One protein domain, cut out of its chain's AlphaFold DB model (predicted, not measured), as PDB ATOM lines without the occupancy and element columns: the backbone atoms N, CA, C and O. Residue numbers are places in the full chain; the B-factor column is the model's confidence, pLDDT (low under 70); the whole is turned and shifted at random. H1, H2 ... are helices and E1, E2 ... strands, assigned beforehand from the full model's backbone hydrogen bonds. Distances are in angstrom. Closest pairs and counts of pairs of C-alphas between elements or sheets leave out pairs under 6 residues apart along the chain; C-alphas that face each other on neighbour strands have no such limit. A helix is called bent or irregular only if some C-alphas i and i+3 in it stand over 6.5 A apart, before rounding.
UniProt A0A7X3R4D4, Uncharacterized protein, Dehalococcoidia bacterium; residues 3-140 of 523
ATOM      1  N   THR A   3      67.684  22.267 -17.093       61.44
ATOM      2  CA  THR A   3      68.870  21.951 -17.919       61.44
ATOM      3  C   THR A   3      69.330  20.487 -17.885       61.44
ATOM      4  O   THR A   3      70.213  20.117 -18.650       61.44
ATOM      5  N   ALA A   4      68.783  19.667 -16.982       66.31
ATOM      6  CA  ALA A   4      69.060  18.235 -16.902       66.31
ATOM      7  C   ALA A   4      67.932  17.377 -17.507       66.31
ATOM      8  O   ALA A   4      68.102  16.163 -17.619       66.31
ATOM      9  N   ALA A   5      66.799  17.983 -17.875       69.00
ATOM     10  CA  ALA A   5      65.683  17.289 -18.495       69.00
ATOM     11  C   ALA A   5      66.001  17.014 -19.979       69.00
ATOM     12  O   ALA A   5      66.387  17.947 -20.689       69.00
ATOM     13  N   PRO A   6      65.851  15.768 -20.471       72.00
ATOM     14  CA  PRO A   6      66.204  15.420 -21.848       72.00
ATOM     15  C   PRO A   6      65.490  16.264 -22.909       72.00
ATOM     16  O   PRO A   6      66.139  16.669 -23.862       72.00
ATOM     17  N   TRP A   7      64.207  16.576 -22.688       77.25
ATOM     18  CA  TRP A   7      63.353  17.383 -23.572       77.25
ATOM     19  C   TRP A   7      63.698  18.881 -23.592       77.25
ATOM     20  O   TRP A   7      63.193  19.637 -24.407       77.25
ATOM     21  N   TYR A   8      64.525  19.348 -22.652       71.69
ATOM     22  CA  TYR A   8      64.956  20.745 -22.594       71.69
ATOM     23  C   TYR A   8      66.292  20.962 -23.323       71.69
ATOM     24  O   TYR A   8      66.633  22.080 -23.705       71.69
ATOM     25  N   ALA A   9      67.094  19.903 -23.466       67.44
ATOM     26  CA  ALA A   9      68.481  19.991 -23.913       67.44
ATOM     27  C   ALA A   9      68.651  19.962 -25.443       67.44
ATOM     28  O   ALA A   9      69.729  20.300 -25.929       67.44
ATOM     29  N   ASP A  10      67.624  19.569 -26.200       72.62
ATOM     30  CA  ASP A  10      67.630  19.434 -27.663       72.62
ATOM     31  C   ASP A  10      66.875  20.558 -28.402       72.62
ATOM     32  O   ASP A  10      66.745  20.519 -29.627       72.62
ATOM     33  N   GLY A  11      66.466  21.600 -27.672       68.94
ATOM     34  CA  GLY A  11      65.622  22.692 -28.164       68.94
ATOM     35  C   GLY A  11      64.178  22.535 -27.686       68.94
ATOM     36  O   GLY A  11      63.814  21.502 -27.151       68.94
ATOM     37  N   LEU A  12      63.355  23.576 -27.833       75.50
ATOM     38  CA  LEU A  12      61.963  23.548 -27.370       75.50
ATOM     39  C   LEU A  12      61.006  23.443 -28.556       75.50
ATOM     40  O   LEU A  12      60.983  24.321 -29.421       75.50
ATOM     41  N   SER A  13      60.179  22.402 -28.575       83.06
ATOM     42  CA  SER A  13      58.981  22.362 -29.415       83.06
ATOM     43  C   SER A  13      57.958  23.421 -28.962       83.06
ATOM     44  O   SER A  13      58.026  23.903 -27.828       83.06
ATOM     45  N   PRO A  14      56.955  23.773 -29.794       82.19
ATOM     46  CA  PRO A  14      55.901  24.707 -29.388       82.19
ATOM     47  C   PRO A  14      55.165  24.288 -28.104       82.19
ATOM     48  O   PRO A  14      54.859  25.132 -27.265       82.19
ATOM     49  N   ALA A  15      54.935  22.982 -27.920       86.06
ATOM     50  CA  ALA A  15      54.305  22.445 -26.717       86.06
ATOM     51  C   ALA A  15      55.195  22.633 -25.477       86.06
ATOM     52  O   ALA A  15      54.714  23.057 -24.432       86.06
ATOM     53  N   GLU A  16      56.497  22.362 -25.592       85.25
ATOM     54  CA  GLU A  16      57.456  22.527 -24.488       85.25
ATOM     55  C   GLU A  16      57.687  24.004 -24.144       85.25
ATOM     56  O   GLU A  16      57.820  24.354 -22.971       85.25
ATOM     57  N   ALA A  17      57.670  24.887 -25.147       79.88
ATOM     58  CA  ALA A  17      57.740  26.329 -24.948       79.88
ATOM     59  C   ALA A  17      56.529  26.847 -24.152       79.88
ATOM     60  O   ALA A  17      56.713  27.549 -23.156       79.88
ATOM     61  N   ALA A  18      55.307  26.449 -24.530       79.00
ATOM     62  CA  ALA A  18      54.091  26.783 -23.785       79.00
ATOM     63  C   ALA A  18      54.092  26.163 -22.374       79.00
ATOM     64  O   ALA A  18      53.703  26.808 -21.400       79.00
ATOM     65  N   PHE A  19      54.597  24.935 -22.233       84.25
ATOM     66  CA  PHE A  19      54.676  24.245 -20.949       84.25
ATOM     67  C   PHE A  19      55.598  24.946 -19.942       84.25
ATOM     68  O   PHE A  19      55.216  25.129 -18.784       84.25
ATOM     69  N   ILE A  20      56.789  25.392 -20.361       81.19
ATOM     70  CA  ILE A  20      57.771  26.043 -19.472       81.19
ATOM     71  C   ILE A  20      57.196  27.275 -18.769       81.19
ATOM     72  O   ILE A  20      57.534  27.528 -17.608       81.19
ATOM     73  N   VAL A  21      56.308  28.018 -19.437       76.50
ATOM     74  CA  VAL A  21      55.629  29.190 -18.862       76.50
ATOM     75  C   VAL A  21      54.906  28.824 -17.561       76.50
ATOM     76  O   VAL A  21      54.949  29.584 -16.593       76.50
ATOM     77  N   THR A  22      54.325  27.623 -17.494       77.31
ATOM     78  CA  THR A  22      53.550  27.149 -16.338       77.31
ATOM     79  C   THR A  22      54.411  26.825 -15.110       77.31
ATOM     80  O   THR A  22      53.928  26.824 -13.976       77.31
ATOM     81  N   LEU A  23      55.712  26.584 -15.308       76.56
ATOM     82  CA  LEU A  23      56.606  26.068 -14.272       76.56
ATOM     83  C   LEU A  23      57.203  27.156 -13.366       76.56
ATOM     84  O   LEU A  23      57.631  26.848 -12.249       76.56
ATOM     85  N   GLN A  24      57.222  28.422 -13.806       68.94
ATOM     86  CA  GLN A  24      57.923  29.513 -13.108       68.94
ATOM     87  C   GLN A  24      57.500  29.679 -11.640       68.94
ATOM     88  O   GLN A  24      58.357  29.832 -10.767       68.94
ATOM     89  N   ARG A  25      56.192  29.658 -11.344       64.06
ATOM     90  CA  ARG A  25      55.686  29.815  -9.966       64.06
ATOM     91  C   ARG A  25      55.606  28.496  -9.207       64.06
ATOM     92  O   ARG A  25      55.871  28.481  -8.004       64.06
ATOM     93  N   ILE A  26      55.320  27.395  -9.904       70.88
ATOM     94  CA  ILE A  26      55.227  26.057  -9.307       70.88
ATOM     95  C   ILE A  26      56.555  25.670  -8.651       70.88
ATOM     96  O   ILE A  26      56.555  25.272  -7.491       70.88
ATOM     97  N   GLY A  27      57.694  25.914  -9.307       66.56
ATOM     98  CA  GLY A  27      59.014  25.601  -8.743       66.56
ATOM     99  C   GLY A  27      59.347  26.324  -7.433       66.56
ATOM    100  O   GLY A  27      60.187  25.857  -6.667       66.56
ATOM    101  N   ARG A  28      58.683  27.451  -7.145       66.75
ATOM    102  CA  ARG A  28      58.880  28.210  -5.903       66.75
ATOM    103  C   ARG A  28      57.999  27.713  -4.759       66.75
ATOM    104  O   ARG A  28      58.422  27.793  -3.607       66.75
ATOM    105  N   TRP A  29      56.774  27.290  -5.059       65.00
ATOM    106  CA  TRP A  29      55.754  26.981  -4.049       65.00
ATOM    107  C   TRP A  29      55.557  25.482  -3.825       65.00
ATOM    108  O   TRP A  29      55.285  25.085  -2.696       65.00
ATOM    109  N   TYR A  30      55.760  24.669  -4.863       72.50
ATOM    110  CA  TYR A  30      55.533  23.223  -4.868       72.50
ATOM    111  C   TYR A  30      56.688  22.489  -5.565       72.50
ATOM    112  O   TYR A  30      56.550  22.072  -6.715       72.50
ATOM    113  N   PRO A  31      57.852  22.345  -4.903       75.06
ATOM    114  CA  PRO A  31      59.025  21.707  -5.504       75.06
ATOM    115  C   PRO A  31      58.785  20.262  -5.968       75.06
ATOM    116  O   PRO A  31      59.342  19.855  -6.985       75.06
ATOM    117  N   ASP A  32      57.942  19.512  -5.261       80.44
ATOM    118  CA  ASP A  32      57.631  18.113  -5.575       80.44
ATOM    119  C   ASP A  32      56.713  18.008  -6.811       80.44
ATOM    120  O   ASP A  32      57.032  17.284  -7.756       80.44
ATOM    121  N   LEU A  33      55.648  18.819  -6.886       79.31
ATOM    122  CA  LEU A  33      54.839  18.967  -8.105       79.31
ATOM    123  C   LEU A  33      55.671  19.462  -9.299       79.31
ATOM    124  O   LEU A  33      55.518  18.954 -10.408       79.31
ATOM    125  N   PHE A  34      56.557  20.440  -9.086       83.00
ATOM    126  CA  PHE A  34      57.473  20.916 -10.125       83.00
ATOM    127  C   PHE A  34      58.314  19.765 -10.678       83.00
ATOM    128  O   PHE A  34      58.435  19.625 -11.891       83.00
ATOM    129  N   GLN A  35      58.868  18.932  -9.795       81.50
ATOM    130  CA  GLN A  35      59.659  17.777 -10.200       81.50
ATOM    131  C   GLN A  35      58.809  16.769 -10.983       81.50
ATOM    132  O   GLN A  35      59.216  16.371 -12.069       81.50
ATOM    133  N   SER A  36      57.604  16.441 -10.504       85.44
ATOM    134  CA  SER A  36      56.667  15.554 -11.213       85.44
ATOM    135  C   SER A  36      56.344  16.047 -12.624       85.44
ATOM    136  O   SER A  36      56.317  15.249 -13.554       85.44
ATOM    137  N   LEU A  37      56.105  17.349 -12.790       87.38
ATOM    138  CA  LEU A  37      55.809  17.966 -14.083       87.38
ATOM    139  C   LEU A  37      57.023  17.951 -15.021       87.38
ATOM    140  O   LEU A  37      56.882  17.717 -16.215       87.38
ATOM    141  N   VAL A  38      58.226  18.194 -14.500       86.88
ATOM    142  CA  VAL A  38      59.460  18.137 -15.302       86.88
ATOM    143  C   VAL A  38      59.789  16.706 -15.738       86.88
ATOM    144  O   VAL A  38      60.337  16.528 -16.830       86.88
ATOM    145  N   ASP A  39      59.462  15.716 -14.905       86.19
ATOM    146  CA  ASP A  39      59.737  14.302 -15.163       86.19
ATOM    147  C   ASP A  39      58.789  13.693 -16.205       86.19
ATOM    148  O   ASP A  39      59.257  12.982 -17.097       86.19
ATOM    149  N   ASP A  40      57.482  13.956 -16.102       86.62
ATOM    150  CA  ASP A  40      56.467  13.395 -17.003       86.62
ATOM    151  C   ASP A  40      55.225  14.303 -17.054       86.62
ATOM    152  O   ASP A  40      54.337  14.227 -16.201       86.62
ATOM    153  N   PHE A  41      55.170  15.197 -18.048       90.88
ATOM    154  CA  PHE A  41      53.977  15.995 -18.327       90.88
ATOM    155  C   PHE A  41      53.212  15.444 -19.525       90.88
ATOM    156  O   PHE A  41      53.777  14.973 -20.513       90.88
ATOM    157  N   HIS A  42      51.895  15.594 -19.474       92.56
ATOM    158  CA  HIS A  42      51.011  15.287 -20.585       92.56
ATOM    159  C   HIS A  42      50.479  16.585 -21.177       92.56
ATOM    160  O   HIS A  42      50.109  17.497 -20.440       92.56
ATOM    161  N   SER A  43      50.414  16.660 -22.508       94.75
ATOM    162  CA  SER A  43      49.858  17.812 -23.217       94.75
ATOM    163  C   SER A  43      48.741  17.421 -24.180       94.75
ATOM    164  O   SER A  43      48.744  16.344 -24.779       94.75
ATOM    165  N   GLN A  44      47.778  18.323 -24.321       95.31
ATOM    166  CA  GLN A  44      46.767  18.331 -25.367       95.31
ATOM    167  C   GLN A  44      46.661  19.749 -25.915       95.31
ATOM    168  O   GLN A  44      46.816  20.718 -25.170       95.31
ATOM    169  N   SER A  45      46.368  19.878 -27.204       96.38
ATOM    170  CA  SER A  45      46.094  21.179 -27.795       96.38
ATOM    171  C   SER A  45      45.062  21.130 -28.902       96.38
ATOM    172  O   SER A  45      44.791  20.086 -29.498       96.38
ATOM    173  N   THR A  46      44.469  22.291 -29.153       96.75
ATOM    174  CA  THR A  46      43.612  22.545 -30.307       96.75
ATOM    175  C   THR A  46      43.759  23.999 -30.728       96.75
ATOM    176  O   THR A  46      44.066  24.856 -29.901       96.75
ATOM    177  N   THR A  47      43.503  24.291 -31.996       97.12
ATOM    178  CA  THR A  47      43.375  25.666 -32.482       97.12
ATOM    179  C   THR A  47      41.898  25.959 -32.683       97.12
ATOM    180  O   THR A  47      41.185  25.195 -33.336       97.12
ATOM    181  N   VAL A  48      41.432  27.060 -32.103       96.00
ATOM    182  CA  VAL A  48      40.069  27.562 -32.271       96.00
ATOM    183  C   VAL A  48      40.114  28.893 -33.006       96.00
ATOM    184  O   VAL A  48      41.001  29.707 -32.779       96.00
ATOM    185  N   THR A  49      39.153  29.126 -33.894       96.50
ATOM    186  CA  THR A  49      38.968  30.438 -34.514       96.50
ATOM    187  C   THR A  49      37.966  31.236 -33.691       96.50
ATOM    188  O   THR A  49      36.796  30.853 -33.595       96.50
ATOM    189  N   LEU A  50      38.426  32.336 -33.105       93.81
ATOM    190  CA  LEU A  50      37.594  33.323 -32.434       93.81
ATOM    191  C   LEU A  50      37.129  34.403 -33.436       93.81
ATOM    192  O   LEU A  50      37.886  34.752 -34.347       93.81
ATOM    193  N   PRO A  51      35.887  34.912 -33.318       89.62
ATOM    194  CA  PRO A  51      35.329  35.939 -34.206       89.62
ATOM    195  C   PRO A  51      36.179  37.202 -34.457       89.62
ATOM    196  O   PRO A  51      36.126  37.735 -35.565       89.62
ATOM    197  N   LEU A  52      36.915  37.697 -33.458       92.12
ATOM    198  CA  LEU A  52      37.667  38.955 -33.480       92.12
ATOM    199  C   LEU A  52      39.182  38.724 -33.426       92.12
ATOM    200  O   LEU A  52      39.896  39.343 -34.211       92.12
ATOM    201  N   ALA A  53      39.683  37.849 -32.543       90.81
ATOM    202  CA  ALA A  53      41.122  37.570 -32.437       90.81
ATOM    203  C   ALA A  53      41.680  36.686 -33.564       90.81
ATOM    204  O   ALA A  53      42.884  36.692 -33.812       90.81
ATOM    205  N   GLY A  54      40.831  35.932 -34.270       94.38
ATOM    206  CA  GLY A  54      41.284  34.965 -35.269       94.38
ATOM    207  C   GLY A  54      41.722  33.645 -34.635       94.38
ATOM    208  O   GLY A  54      41.021  33.102 -33.783       94.38
ATOM    209  N   GLU A  55      42.824  33.060 -35.104       96.38
ATOM    210  CA  GLU A  55      43.287  31.759 -34.606       96.38
ATOM    211  C   GLU A  55      43.938  31.888 -33.224       96.38
ATOM    212  O   GLU A  55      44.914  32.612 -33.056       96.38
ATOM    213  N   VAL A  56      43.413  31.142 -32.251       94.06
ATOM    214  CA  VAL A  56      43.954  31.036 -30.894       94.06
ATOM    215  C   VAL A  56      44.264  29.574 -30.586       94.06
ATOM    216  O   VAL A  56      43.421  28.689 -30.763       94.06
ATOM    217  N   THR A  57      45.480  29.306 -30.115       96.56
ATOM    218  CA  THR A  57      45.924  27.956 -29.749       96.56
ATOM    219  C   THR A  57      45.697  27.693 -28.266       96.56
ATOM    220  O   THR A  57      46.232  28.380 -27.406       96.56
ATOM    221  N   ILE A  58      44.933  26.660 -27.939       97.50
ATOM    222  CA  ILE A  58      44.698  26.245 -26.558       97.50
ATOM    223  C   ILE A  58      45.657  25.113 -26.223       97.50
ATOM    224  O   ILE A  58      45.667  24.091 -26.909       97.50
ATOM    225  N   TRP A  59      46.407  25.278 -25.140       96.56
ATOM    226  CA  TRP A  59      47.272  24.264 -24.555       96.56
ATOM    227  C   TRP A  59      46.746  23.853 -23.186       96.56
ATOM    228  O   TRP A  59      46.515  24.699 -22.323       96.56
ATOM    229  N   VAL A  60      46.602  22.548 -22.967       96.00
ATOM    230  CA  VAL A  60      46.317  21.977 -21.649       96.00
ATOM    231  C   VAL A  60      47.462  21.055 -21.265       96.00
ATOM    232  O   VAL A  60      47.831  20.171 -22.038       96.00
ATOM    233  N   PHE A  61      47.998  21.248 -20.064       94.50
ATOM    234  CA  PHE A  61      49.070  20.449 -19.478       94.50
ATOM    235  C   PHE A  61      48.605  19.800 -18.179       94.50
ATOM    236  O   PHE A  61      47.880  20.440 -17.418       94.50
ATOM    237  N   GLN A  62      49.021  18.558 -17.910       91.56
ATOM    238  CA  GLN A  62      48.726  17.841 -16.660       91.56
ATOM    239  C   GLN A  62      49.924  17.014 -16.184       91.56
ATOM    240  O   GLN A  62      50.730  16.559 -16.995       91.56
ATOM    241  N   ASN A  63      50.010  16.783 -14.870       87.94
ATOM    242  CA  ASN A  63      50.972  15.862 -14.244       87.94
ATOM    243  C   ASN A  63      50.492  14.395 -14.227       87.94
ATOM    244  O   ASN A  63      51.157  13.535 -13.655       87.94
ATOM    245  N   THR A  64      49.321  14.111 -14.806       87.31
ATOM    246  CA  THR A  64      48.738  12.769 -14.941       87.31
ATOM    247  C   THR A  64      48.112  12.594 -16.333       87.31
ATOM    248  O   THR A  64      47.803  13.590 -16.995       87.31
ATOM    249  N   PRO A  65      47.940  11.354 -16.832       89.44
ATOM    250  CA  PRO A  65      47.323  11.128 -18.136       89.44
ATOM    251  C   PRO A  65      45.893  11.680 -18.212       89.44
ATOM    252  O   PRO A  65      45.101  11.487 -17.290       89.44
ATOM    253  N   PHE A  66      45.541  12.289 -19.348       89.44
ATOM    254  CA  PHE A  66      44.204  12.844 -19.569       89.44
ATOM    255  C   PHE A  66      43.101  11.780 -19.442       89.44
ATOM    256  O   PHE A  66      43.200  10.719 -20.077       89.44
ATOM    257  N   PRO A  67      42.013  12.060 -18.700       87.19
ATOM    258  CA  PRO A  67      40.823  11.221 -18.719       87.19
ATOM    259  C   PRO A  67      40.224  11.147 -20.140       87.19
ATOM    260  O   PRO A  67      40.203  12.154 -20.847       87.19
ATOM    261  N   PRO A  68      39.714   9.980 -20.576       79.75
ATOM    262  CA  PRO A  68      39.334   9.744 -21.973       79.75
ATOM    263  C   PRO A  68      38.136  10.568 -22.477       79.75
ATOM    264  O   PRO A  68      37.999  10.720 -23.686       79.75
ATOM    265  N   ASP A  69      37.303  11.108 -21.582       82.12
ATOM    266  CA  ASP A  69      36.031  11.765 -21.924       82.12
ATOM    267  C   ASP A  69      35.879  13.155 -21.278       82.12
ATOM    268  O   ASP A  69      34.767  13.617 -21.022       82.12
ATOM    269  N   GLU A  70      36.985  13.828 -20.967       84.25
ATOM    270  CA  GLU A  70      36.929  15.153 -20.353       84.25
ATOM    271  C   GLU A  70      37.046  16.278 -21.400       84.25
ATOM    272  O   GLU A  70      38.107  16.443 -22.008       84.25
ATOM    273  N   PRO A  71      36.005  17.108 -21.611       88.88
ATOM    274  CA  PRO A  71      35.986  18.102 -22.683       88.88
ATOM    275  C   PRO A  71      36.715  19.404 -22.294       88.88
ATOM    276  O   PRO A  71      36.177  20.496 -22.458       88.88
ATOM    277  N   LEU A  72      37.935  19.326 -21.747       89.88
ATOM    278  CA  LEU A  72      38.660  20.515 -21.260       89.88
ATOM    279  C   LEU A  72      38.988  21.512 -22.368       89.88
ATOM    280  O   LEU A  72      38.747  22.704 -22.201       89.88
ATOM    281  N   LEU A  73      39.501  21.032 -23.503       93.38
ATOM    282  CA  LEU A  73      39.816  21.895 -24.645       93.38
ATOM    283  C   LEU A  73      38.576  22.652 -25.142       93.38
ATOM    284  O   LEU A  73      38.664  23.837 -25.454       93.38
ATOM    285  N   GLU A  74      37.421  21.982 -25.182       91.56
ATOM    286  CA  GLU A  74      36.144  22.582 -25.586       91.56
ATOM    287  C   GLU A  74      35.666  23.618 -24.563       91.56
ATOM    288  O   GLU A  74      35.338  24.735 -24.949       91.56
ATOM    289  N   ARG A  75      35.730  23.310 -23.258       90.62
ATOM    290  CA  ARG A  75      35.367  24.261 -22.189       90.62
ATOM    291  C   ARG A  75      36.207  25.538 -22.237       90.62
ATOM    292  O   ARG A  75      35.654  26.626 -22.103       90.62
ATOM    293  N   VAL A  76      37.522  25.422 -22.442       93.56
ATOM    294  CA  VAL A  76      38.413  26.590 -22.577       93.56
ATOM    295  C   VAL A  76      38.075  27.379 -23.845       93.56
ATOM    296  O   VAL A  76      37.991  28.605 -23.808       93.56
ATOM    297  N   ALA A  77      37.828  26.688 -24.963       93.38
ATOM    298  CA  ALA A  77      37.454  27.329 -26.221       93.38
ATOM    299  C   ALA A  77      36.138  28.106 -26.109       93.38
ATOM    300  O   ALA A  77      36.040  29.227 -26.606       93.38
ATOM    301  N   ASP A  78      35.129  27.529 -25.465       91.25
ATOM    302  CA  ASP A  78      33.829  28.171 -25.298       91.25
ATOM    303  C   ASP A  78      33.893  29.345 -24.322       91.25
ATOM    304  O   ASP A  78      33.282  30.381 -24.588       91.25
ATOM    305  N   ALA A  79      34.710  29.245 -23.269       92.12
ATOM    306  CA  ALA A  79      34.980  30.374 -22.388       92.12
ATOM    307  C   ALA A  79      35.638  31.545 -23.135       92.12
ATOM    308  O   ALA A  79      35.178  32.681 -23.014       92.12
ATOM    309  N   ALA A  80      36.652  31.279 -23.965       92.56
ATOM    310  CA  ALA A  80      37.322  32.312 -24.756       92.56
ATOM    311  C   ALA A  80      36.373  32.980 -25.770       92.56
ATOM    312  O   ALA A  80      36.326  34.208 -25.860       92.56
ATOM    313  N   LYS A  81      35.551  32.193 -26.484       91.44
ATOM    314  CA  LYS A  81      34.525  32.721 -27.407       91.44
ATOM    315  C   LYS A  81      33.504  33.594 -26.688       91.44
ATOM    316  O   LYS A  81      33.109  34.634 -27.210       91.44
ATOM    317  N   ALA A  82      33.043  33.163 -25.520       89.62
ATOM    318  CA  ALA A  82      32.052  33.903 -24.757       89.62
ATOM    319  C   ALA A  82      32.628  35.200 -24.181       89.62
ATOM    320  O   ALA A  82      31.942  36.216 -24.222       89.62
ATOM    321  N   ALA A  83      33.883  35.191 -23.720       90.88
ATOM    322  CA  ALA A  83      34.598  36.393 -23.296       90.88
ATOM    323  C   ALA A  83      34.640  37.445 -24.409       90.88
ATOM    324  O   ALA A  83      34.223  38.587 -24.219       90.88
ATOM    325  N   GLU A  84      35.068  37.024 -25.599       90.94
ATOM    326  CA  GLU A  84      35.162  37.887 -26.772       90.94
ATOM    327  C   GLU A  84      33.782  38.387 -27.225       90.94
ATOM    328  O   GLU A  84      33.600  39.575 -27.497       90.94
ATOM    329  N   SER A  85      32.780  37.504 -27.246       90.06
ATOM    330  CA  SER A  85      31.406  37.871 -27.593       90.06
ATOM    331  C   SER A  85      30.774  38.814 -26.571       90.06
ATOM    332  O   SER A  85      29.951  39.645 -26.949       90.06
ATOM    333  N   PHE A  86      31.103  38.682 -25.289       91.06
ATOM    334  CA  PHE A  86      30.569  39.547 -24.249       91.06
ATOM    335  C   PHE A  86      31.207  40.937 -24.330       91.06
ATOM    336  O   PHE A  86      30.489  41.926 -24.395       91.06
ATOM    337  N   LEU A  87      32.540  41.016 -24.400       91.00
ATOM    338  CA  LEU A  87      33.270  42.289 -24.364       91.00
ATOM    339  C   LEU A  87      33.364  42.995 -25.716       91.00
ATOM    340  O   LEU A  87      33.686  44.180 -25.754       91.00
ATOM    341  N   GLN A  88      33.119  42.286 -26.821       91.69
ATOM    342  CA  GLN A  88      33.335  42.798 -28.180       91.69
ATOM    343  C   GLN A  88      34.771  43.332 -28.378       91.69
ATOM    344  O   GLN A  88      35.009  44.296 -29.109       91.69
ATOM    345  N   LYS A  89      35.746  42.704 -27.708       88.69
ATOM    346  CA  LYS A  89      37.185  42.976 -27.826       88.69
ATOM    347  C   LYS A  89      37.893  41.680 -28.206       88.69
ATOM    348  O   LYS A  89      37.524  40.656 -27.637       88.69
ATOM    349  N   PRO A  90      38.889  41.712 -29.110       90.38
ATOM    350  CA  PRO A  90      39.650  40.516 -29.454       90.38
ATOM    351  C   PRO A  90      40.262  39.898 -28.199       90.38
ATOM    352  O   PRO A  90      40.700  40.620 -27.300       90.38
ATOM    353  N   PHE A  91      40.282  38.567 -28.146       89.62
ATOM    354  CA  PHE A  91      41.006  37.851 -27.104       89.62
ATOM    355  C   PHE A  91      42.472  38.336 -27.018       89.62
ATOM    356  O   PHE A  91      43.094  38.537 -28.062       89.62
ATOM    357  N   PRO A  92      43.040  38.553 -25.814       83.31
ATOM    358  CA  PRO A  92      44.264  39.352 -25.668       83.31
ATOM    359  C   PRO A  92      45.550  38.673 -26.152       83.31
ATOM    360  O   PRO A  92      46.596  39.316 -26.225       83.31
ATOM    361  N   THR A  93      45.498  37.370 -26.423       83.12
ATOM    362  CA  THR A  93      46.647  36.531 -26.772       83.12
ATOM    363  C   THR A  93      46.279  35.558 -27.893       83.12
ATOM    364  O   THR A  93      45.125  35.163 -28.046       83.12
ATOM    365  N   ASP A  94      47.278  35.116 -28.653       83.75
ATOM    366  CA  ASP A  94      47.156  34.077 -29.686       83.75
ATOM    367  C   ASP A  94      47.169  32.647 -29.111       83.75
ATOM    368  O   ASP A  94      47.060  31.655 -29.839       83.75
ATOM    369  N   GLN A  95      47.279  32.520 -27.787       89.69
ATOM    370  CA  GLN A  95      47.233  31.250 -27.082       89.69
ATOM    371  C   GLN A  95      46.597  31.351 -25.696       89.69
ATOM    372  O   GLN A  95      46.728  32.363 -25.008       89.69
ATOM    373  N   VAL A  96      45.968  30.258 -25.261       92.19
ATOM    374  CA  VAL A  96      45.460  30.068 -23.897       92.19
ATOM    375  C   VAL A  96      46.154  28.861 -23.291       92.19
ATOM    376  O   VAL A  96      46.056  27.758 -23.824       92.19
ATOM    377  N   ILE A  97      46.843  29.057 -22.170       90.00
ATOM    378  CA  ILE A  97      47.585  27.986 -21.499       90.00
ATOM    379  C   ILE A  97      46.886  27.625 -20.189       90.00
ATOM    380  O   ILE A  97      46.668  28.486 -19.338       90.00
ATOM    381  N   LEU A  98      46.565  26.346 -20.011       94.19
ATOM    382  CA  LEU A  98      45.980  25.787 -18.797       94.19
ATOM    383  C   LEU A  98      46.864  24.661 -18.253       94.19
ATOM    384  O   LEU A  98      47.091  23.658 -18.919       94.19
ATOM    385  N   LEU A  99      47.307  24.794 -17.008       91.25
ATOM    386  CA  LEU A  99      47.880  23.710 -16.223       91.25
ATOM    387  C   LEU A  99      46.794  23.151 -15.297       91.25
ATOM    388  O   LEU A  99      46.297  23.864 -14.426       91.25
ATOM    389  N   VAL A 100      46.436  21.881 -15.465       91.31
ATOM    390  CA  VAL A 100      45.579  21.166 -14.513       91.31
ATOM    391  C   VAL A 100      46.447  20.289 -13.632       91.31
ATOM    392  O   VAL A 100      47.286  19.533 -14.119       91.31
ATOM    393  N   THR A 101      46.232  20.372 -12.325       84.44
ATOM    394  CA  THR A 101      46.958  19.554 -11.353       84.44
ATOM    395  C   THR A 101      46.003  18.604 -10.658       84.44
ATOM    396  O   THR A 101      44.997  19.046 -10.099       84.44
ATOM    397  N   ASP A 102      46.334  17.317 -10.650       78.31
ATOM    398  CA  ASP A 102      45.676  16.350  -9.774       78.31
ATOM    399  C   ASP A 102      46.330  16.456  -8.383       78.31
ATOM    400  O   ASP A 102      47.541  16.216  -8.271       78.31
ATOM    401  N   PRO A 103      45.613  16.925  -7.340       63.91
ATOM    402  CA  PRO A 103      46.228  17.237  -6.059       63.91
ATOM    403  C   PRO A 103      46.720  15.957  -5.375       63.91
ATOM    404  O   PRO A 103      45.963  15.223  -4.745       63.91
ATOM    405  N   SER A 104      48.027  15.707  -5.444       52.72
ATOM    406  CA  SER A 104      48.681  14.619  -4.711       52.72
ATOM    407  C   SER A 104      49.147  15.020  -3.307       52.72
ATOM    408  O   SER A 104      49.572  14.154  -2.539       52.72
ATOM    409  N   GLU A 105      49.084  16.310  -2.947       53.38
ATOM    410  CA  GLU A 105      49.736  16.852  -1.747       53.38
ATOM    411  C   GLU A 105      48.776  17.485  -0.717       53.38
ATOM    412  O   GLU A 105      47.906  18.288  -1.068       53.38
ATOM    413  N   PRO A 106      48.957  17.201   0.589       52.22
ATOM    414  CA  PRO A 106      48.258  17.906   1.661       52.22
ATOM    415  C   PRO A 106      48.628  19.397   1.694       52.22
ATOM    416  O   PRO A 106      49.802  19.743   1.792       52.22
ATOM    417  N   GLY A 107      47.629  20.287   1.697       55.44
ATOM    418  CA  GLY A 107      47.843  21.742   1.742       55.44
ATOM    419  C   GLY A 107      47.936  22.419   0.371       55.44
ATOM    420  O   GLY A 107      48.227  23.613   0.303       55.44
ATOM    421  N   PHE A 108      47.670  21.682  -0.709       59.69
ATOM    422  CA  PHE A 108      47.457  22.263  -2.030       59.69
ATOM    423  C   PHE A 108      46.221  23.181  -2.020       59.69
ATOM    424  O   PHE A 108      45.214  22.860  -1.382       59.69
ATOM    425  N   TRP A 109      46.298  24.340  -2.684       64.00
ATOM    426  CA  TRP A 109      45.172  25.278  -2.743       64.00
ATOM    427  C   TRP A 109      43.979  24.647  -3.460       64.00
ATOM    428  O   TRP A 109      44.133  23.840  -4.374       64.00
ATOM    429  N   THR A 110      42.776  25.038  -3.050       60.12
ATOM    430  CA  THR A 110      41.535  24.444  -3.557       60.12
ATOM    431  C   THR A 110      40.902  25.228  -4.708       60.12
ATOM    432  O   THR A 110      39.964  24.713  -5.307       60.12
ATOM    433  N   GLY A 111      41.384  26.438  -5.017       67.62
ATOM    434  CA  GLY A 111      40.845  27.324  -6.059       67.62
ATOM    435  C   GLY A 111      41.749  27.465  -7.288       67.62
ATOM    436  O   GLY A 111      42.915  27.060  -7.255       67.62
ATOM    437  N   GLY A 112      41.186  28.038  -8.351       76.88
ATOM    438  CA  GLY A 112      41.903  28.402  -9.567       76.88
ATOM    439  C   GLY A 112      42.803  29.624  -9.402       76.88
ATOM    440  O   GLY A 112      42.664  30.381  -8.441       76.88
ATOM    441  N   TRP A 113      43.774  29.763 -10.304       74.06
ATOM    442  CA  TRP A 113      44.645  30.932 -10.378       74.06
ATOM    443  C   TRP A 113      44.963  31.312 -11.818       74.06
ATOM    444  O   TRP A 113      45.382  30.467 -12.613       74.06
ATOM    445  N   HIS A 114      44.945  32.611 -12.091       79.06
ATOM    446  CA  HIS A 114      45.454  33.190 -13.323       79.06
ATOM    447  C   HIS A 114      46.766  33.945 -13.080       79.06
ATOM    448  O   HIS A 114      46.873  34.820 -12.217       79.06
ATOM    449  N   PHE A 115      47.795  33.641 -13.872       68.06
ATOM    450  CA  PHE A 115      49.128  34.241 -13.730       68.06
ATOM    451  C   PHE A 115      49.493  35.228 -14.840       68.06
ATOM    452  O   PHE A 115      50.628  35.704 -14.898       68.06
ATOM    453  N   GLY A 116      48.529  35.587 -15.687       65.62
ATOM    454  CA  GLY A 116      48.700  36.515 -16.802       65.62
ATOM    455  C   GLY A 116      48.896  35.792 -18.126       65.62
ATOM    456  O   GLY A 116      48.217  36.110 -19.087       65.62
ATOM    457  N   SER A 117      49.804  34.817 -18.155       70.38
ATOM    458  CA  SER A 117      50.131  34.033 -19.353       70.38
ATOM    459  C   SER A 117      49.605  32.598 -19.319       70.38
ATOM    460  O   SER A 117      49.685  31.894 -20.321       70.38
ATOM    461  N   TYR A 118      49.118  32.140 -18.164       79.56
ATOM    462  CA  TYR A 118      48.539  30.813 -18.000       79.56
ATOM    463  C   TYR A 118      47.601  30.751 -16.794       79.56
ATOM    464  O   TYR A 118      47.696  31.555 -15.860       79.56
ATOM    465  N   MET A 119      46.733  29.746 -16.820       87.00
ATOM    466  CA  MET A 119      45.816  29.367 -15.751       87.00
ATOM    467  C   MET A 119      46.319  28.110 -15.048       87.00
ATOM    468  O   MET A 119      46.893  27.224 -15.681       87.00
ATOM    469  N   LEU A 120      46.065  28.011 -13.751       84.75
ATOM    470  CA  LEU A 120      46.304  26.831 -12.933       84.75
ATOM    471  C   LEU A 120      44.993  26.429 -12.263       84.75
ATOM    472  O   LEU A 120      44.457  27.199 -11.470       84.75
ATOM    473  N   LEU A 121      44.509  25.221 -12.544       87.50
ATOM    474  CA  LEU A 121      43.272  24.706 -11.961       87.50
ATOM    475  C   LEU A 121      43.499  23.346 -11.287       87.50
ATOM    476  O   LEU A 121      44.023  22.425 -11.922       87.50
ATOM    477  N   PRO A 122      43.096  23.173 -10.020       84.88
ATOM    478  CA  PRO A 122      43.090  21.862  -9.394       84.88
ATOM    479  C   PRO A 122      41.921  21.016  -9.908       84.88
ATOM    480  O   PRO A 122      40.812  21.514 -10.117       84.88
ATOM    481  N   ARG A 123      42.156  19.712 -10.067       86.81
ATOM    482  CA  ARG A 123      41.097  18.732 -10.315       86.81
ATOM    483  C   ARG A 123      40.465  18.299  -8.991       86.81
ATOM    484  O   ARG A 123      41.171  17.809  -8.113       86.81
ATOM    485  N   HIS A 124      39.143  18.411  -8.877       80.19
ATOM    486  CA  HIS A 124      38.368  18.004  -7.698       80.19
ATOM    487  C   HIS A 124      37.207  17.106  -8.100       80.19
ATOM    488  O   HIS A 124      36.446  17.448  -8.997       80.19
ATOM    489  N   ASP A 125      37.079  15.946  -7.450       76.44
ATOM    490  CA  ASP A 125      35.998  14.975  -7.694       76.44
ATOM    491  C   ASP A 125      35.796  14.609  -9.183       76.44
ATOM    492  O   ASP A 125      34.701  14.266  -9.624       76.44
ATOM    493  N   GLY A 126      36.883  14.643  -9.963       75.94
ATOM    494  CA  GLY A 126      36.885  14.347 -11.398       75.94
ATOM    495  C   GLY A 126      36.601  15.547 -12.306       75.94
ATOM    496  O   GLY A 126      36.684  15.398 -13.523       75.94
ATOM    497  N   GLU A 127      36.344  16.730 -11.751       79.38
ATOM    498  CA  GLU A 127      36.053  17.958 -12.491       79.38
ATOM    499  C   GLU A 127      37.151  19.013 -12.329       79.38
ATOM    500  O   GLU A 127      37.936  18.995 -11.381       79.38
ATOM    501  N   VAL A 128      37.194  19.955 -13.269       81.56
ATOM    502  CA  VAL A 128      38.084  21.122 -13.244       81.56
ATOM    503  C   VAL A 128      37.195  22.371 -13.202       81.56
ATOM    504  O   VAL A 128      36.751  22.838 -14.257       81.56
ATOM    505  N   PRO A 129      36.827  22.854 -12.000       78.94
ATOM    506  CA  PRO A 129      35.956  24.016 -11.846       78.94
ATOM    507  C   PRO A 129      36.693  25.317 -12.193       78.94
ATOM    508  O   PRO A 129      37.920  25.367 -12.173       78.94
ATOM    509  N   GLY A 130      35.941  26.377 -12.499       83.31
ATOM    510  CA  GLY A 130      36.497  27.721 -12.680       83.31
ATOM    511  C   GLY A 130      37.225  27.961 -14.006       83.31
ATOM    512  O   GLY A 130      37.868  28.991 -14.152       83.31
ATOM    513  N   VAL A 131      37.122  27.070 -15.004       89.62
ATOM    514  CA  VAL A 131      37.739  27.291 -16.334       89.62
ATOM    515  C   VAL A 131      37.296  28.623 -16.942       89.62
ATOM    516  O   VAL A 131      38.125  29.386 -17.434       89.62
ATOM    517  N   ALA A 132      35.996  28.912 -16.891       89.25
ATOM    518  CA  ALA A 132      35.435  30.153 -17.409       89.25
ATOM    519  C   ALA A 132      35.892  31.378 -16.602       89.25
ATOM    520  O   ALA A 132      36.317  32.366 -17.200       89.25
ATOM    521  N   HIS A 133      35.860  31.277 -15.268       90.19
ATOM    522  CA  HIS A 133      36.342  32.314 -14.350       90.19
ATOM    523  C   HIS A 133      37.800  32.683 -14.633       90.19
ATOM    524  O   HIS A 133      38.106  33.831 -14.937       90.19
ATOM    525  N   GLU A 134      38.699  31.698 -14.643       89.69
ATOM    526  CA  GLU A 134      40.121  31.955 -14.878       89.69
ATOM    527  C   GLU A 134      40.394  32.455 -16.302       89.69
ATOM    528  O   GLU A 134      41.288  33.275 -16.506       89.69
ATOM    529  N   THR A 135      39.599  32.031 -17.292       91.19
ATOM    530  CA  THR A 135      39.712  32.548 -18.667       91.19
ATOM    531  C   THR A 135      39.345  34.035 -18.729       91.19
ATOM    532  O   THR A 135      39.929  34.786 -19.510       91.19
ATOM    533  N   ALA A 136      38.429  34.505 -17.878       90.94
ATOM    534  CA  ALA A 136      38.054  35.916 -17.808       90.94
ATOM    535  C   ALA A 136      39.214  36.823 -17.356       90.94
ATOM    536  O   ALA A 136      39.295  37.981 -17.772       90.94
ATOM    537  N   HIS A 137      40.146  36.305 -16.550       86.75
ATOM    538  CA  HIS A 137      41.299  37.062 -16.058       86.75
ATOM    539  C   HIS A 137      42.346  37.399 -17.134       86.75
ATOM    540  O   HIS A 137      43.250  38.192 -16.861       86.75
ATOM    541  N   TYR A 138      42.208  36.894 -18.368       83.62
ATOM    542  CA  TYR A 138      42.932  37.454 -19.519       83.62
ATOM    543  C   TYR A 138      42.528  38.917 -19.775       83.62
ATOM    544  O   TYR A 138      43.366  39.723 -20.178       83.62
ATOM    545  N   PHE A 139      41.276  39.282 -19.478       83.25
ATOM    546  CA  PHE A 139      40.777  40.657 -19.552       83.25
ATOM    547  C   PHE A 139      40.831  41.360 -18.187       83.25
ATOM    548  O   PHE A 139      41.293  42.493 -18.077       83.25
ATOM    549  N   PHE A 140      40.409  40.692 -17.114       83.44
ATOM    550  CA  PHE A 140      40.245  41.322 -15.798       83.44
ATOM    551  C   PHE A 140      41.341  40.904 -14.822       83.44
ATOM    552  O   PHE A 140      41.112  40.078 -13.947       83.44
TER     553      PHE A 140
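AT A GLANCE: This is residues 3 to 140 of the 523 residues of an uncharacterized protein of Dehalococcoidia bacterium (UniProt A0A7X3R4D4). What shape do these atoms make? A twisted sheet of four strands lies between helices: H2 packs on one face, and H4 covers part of the other with the short H5 side by side with it. H3 folds back on H2 as a helical hairpin, and little H1 lies at the far margin on their side. What is it built of? The printed part has 138 residues, of mixed class, with named elements in the order H1 H2 H3 E1 E2 H4 E3 E4 H5; the mixed sheet runs E1 E2 E3 E4. It is compact, with a radius of gyration of the C-alphas of 14.9 A and spans of 43 by 36 by 29 A.

HOW THE PARTS SIT: How is the sheet joined? E1, residues 42 to 50, and E2, residues 54 to 62, form an antiparallel hairpin at 161 degrees, with N 46 and O 58 3.1 A apart. E2 is parallel to E3, residues 95 to 101, at 16 degrees, with N 59 and O 96 2.8 A apart. E3 is parallel to E4, residues 119 to 122, at 22 degrees, with N 99 and O 119 2.8 A apart. What is on its faces? H2, residues 14 to 29, has a height over the sheet of 9.1 A, its closest C-alphas to E3 being Thr 22 and Leu 99, 6.6 A apart; it is irregular, with C-alphas 22 and 25 7.2 A apart. H4, residues 72 to 87, is on the opposite face at a height of 7.6 A, giving three layers, helices on both faces of a sheet. E2, H4 and E3 form a strand-helix-strand unit, parallel neighbour strands with a helix between, whose crossover is left-handed. Where are the other helices? H5, residues 131 to 136, touches H4 at a shallow tilt of 32 degrees, the same way, with C-alphas 79 and 132 closest at 5.0 A. H3, residues 31 to 39, touches residues 23 to 27 of H2, opposite ways at a shallow tilt of 18 degrees, with C-alphas 27 and 34 closest at 5.1 A. H1, residues 6 to 9, is close to H2 but not clearly touching, with C-alphas 7 and 16 closest at 7.9 A. Are the helix backbones even? Every O i to N i+4 pair is within hydrogen-bond range in H3, H4 and H5; H2 has 5 of 12, beside 8 of 13 O i to N i+3 pairs, and H1 is too short for such a pair.

IN THESE COORDINATES: Where do the elements begin and end? H1 begins at C-alpha 6, (66.204, 15.420, -21.848), and H5 ends at C-alpha 136, (38.054, 35.916, -17.808). How long are the larger ones? E2 measures 26.4 A from first to last C-alpha, E1 and H2 25.4 A each, H4 22.6 A and E3 19.6 A.

THE WHOLE: How far does it reach? The C-alphas of Ala 4 and Gln 88, the two farthest apart, are 44.8 A apart, and the printed part has no cut. Which link is long? That from E3 to E4, 17 residues, whose residues 113 to 114 pair antiparallel with residues 119 to 120 of E4. Where is confidence low? The mean pLDDT of the printed part is 83.0, with 21 residues under 70, among them 103 to 111.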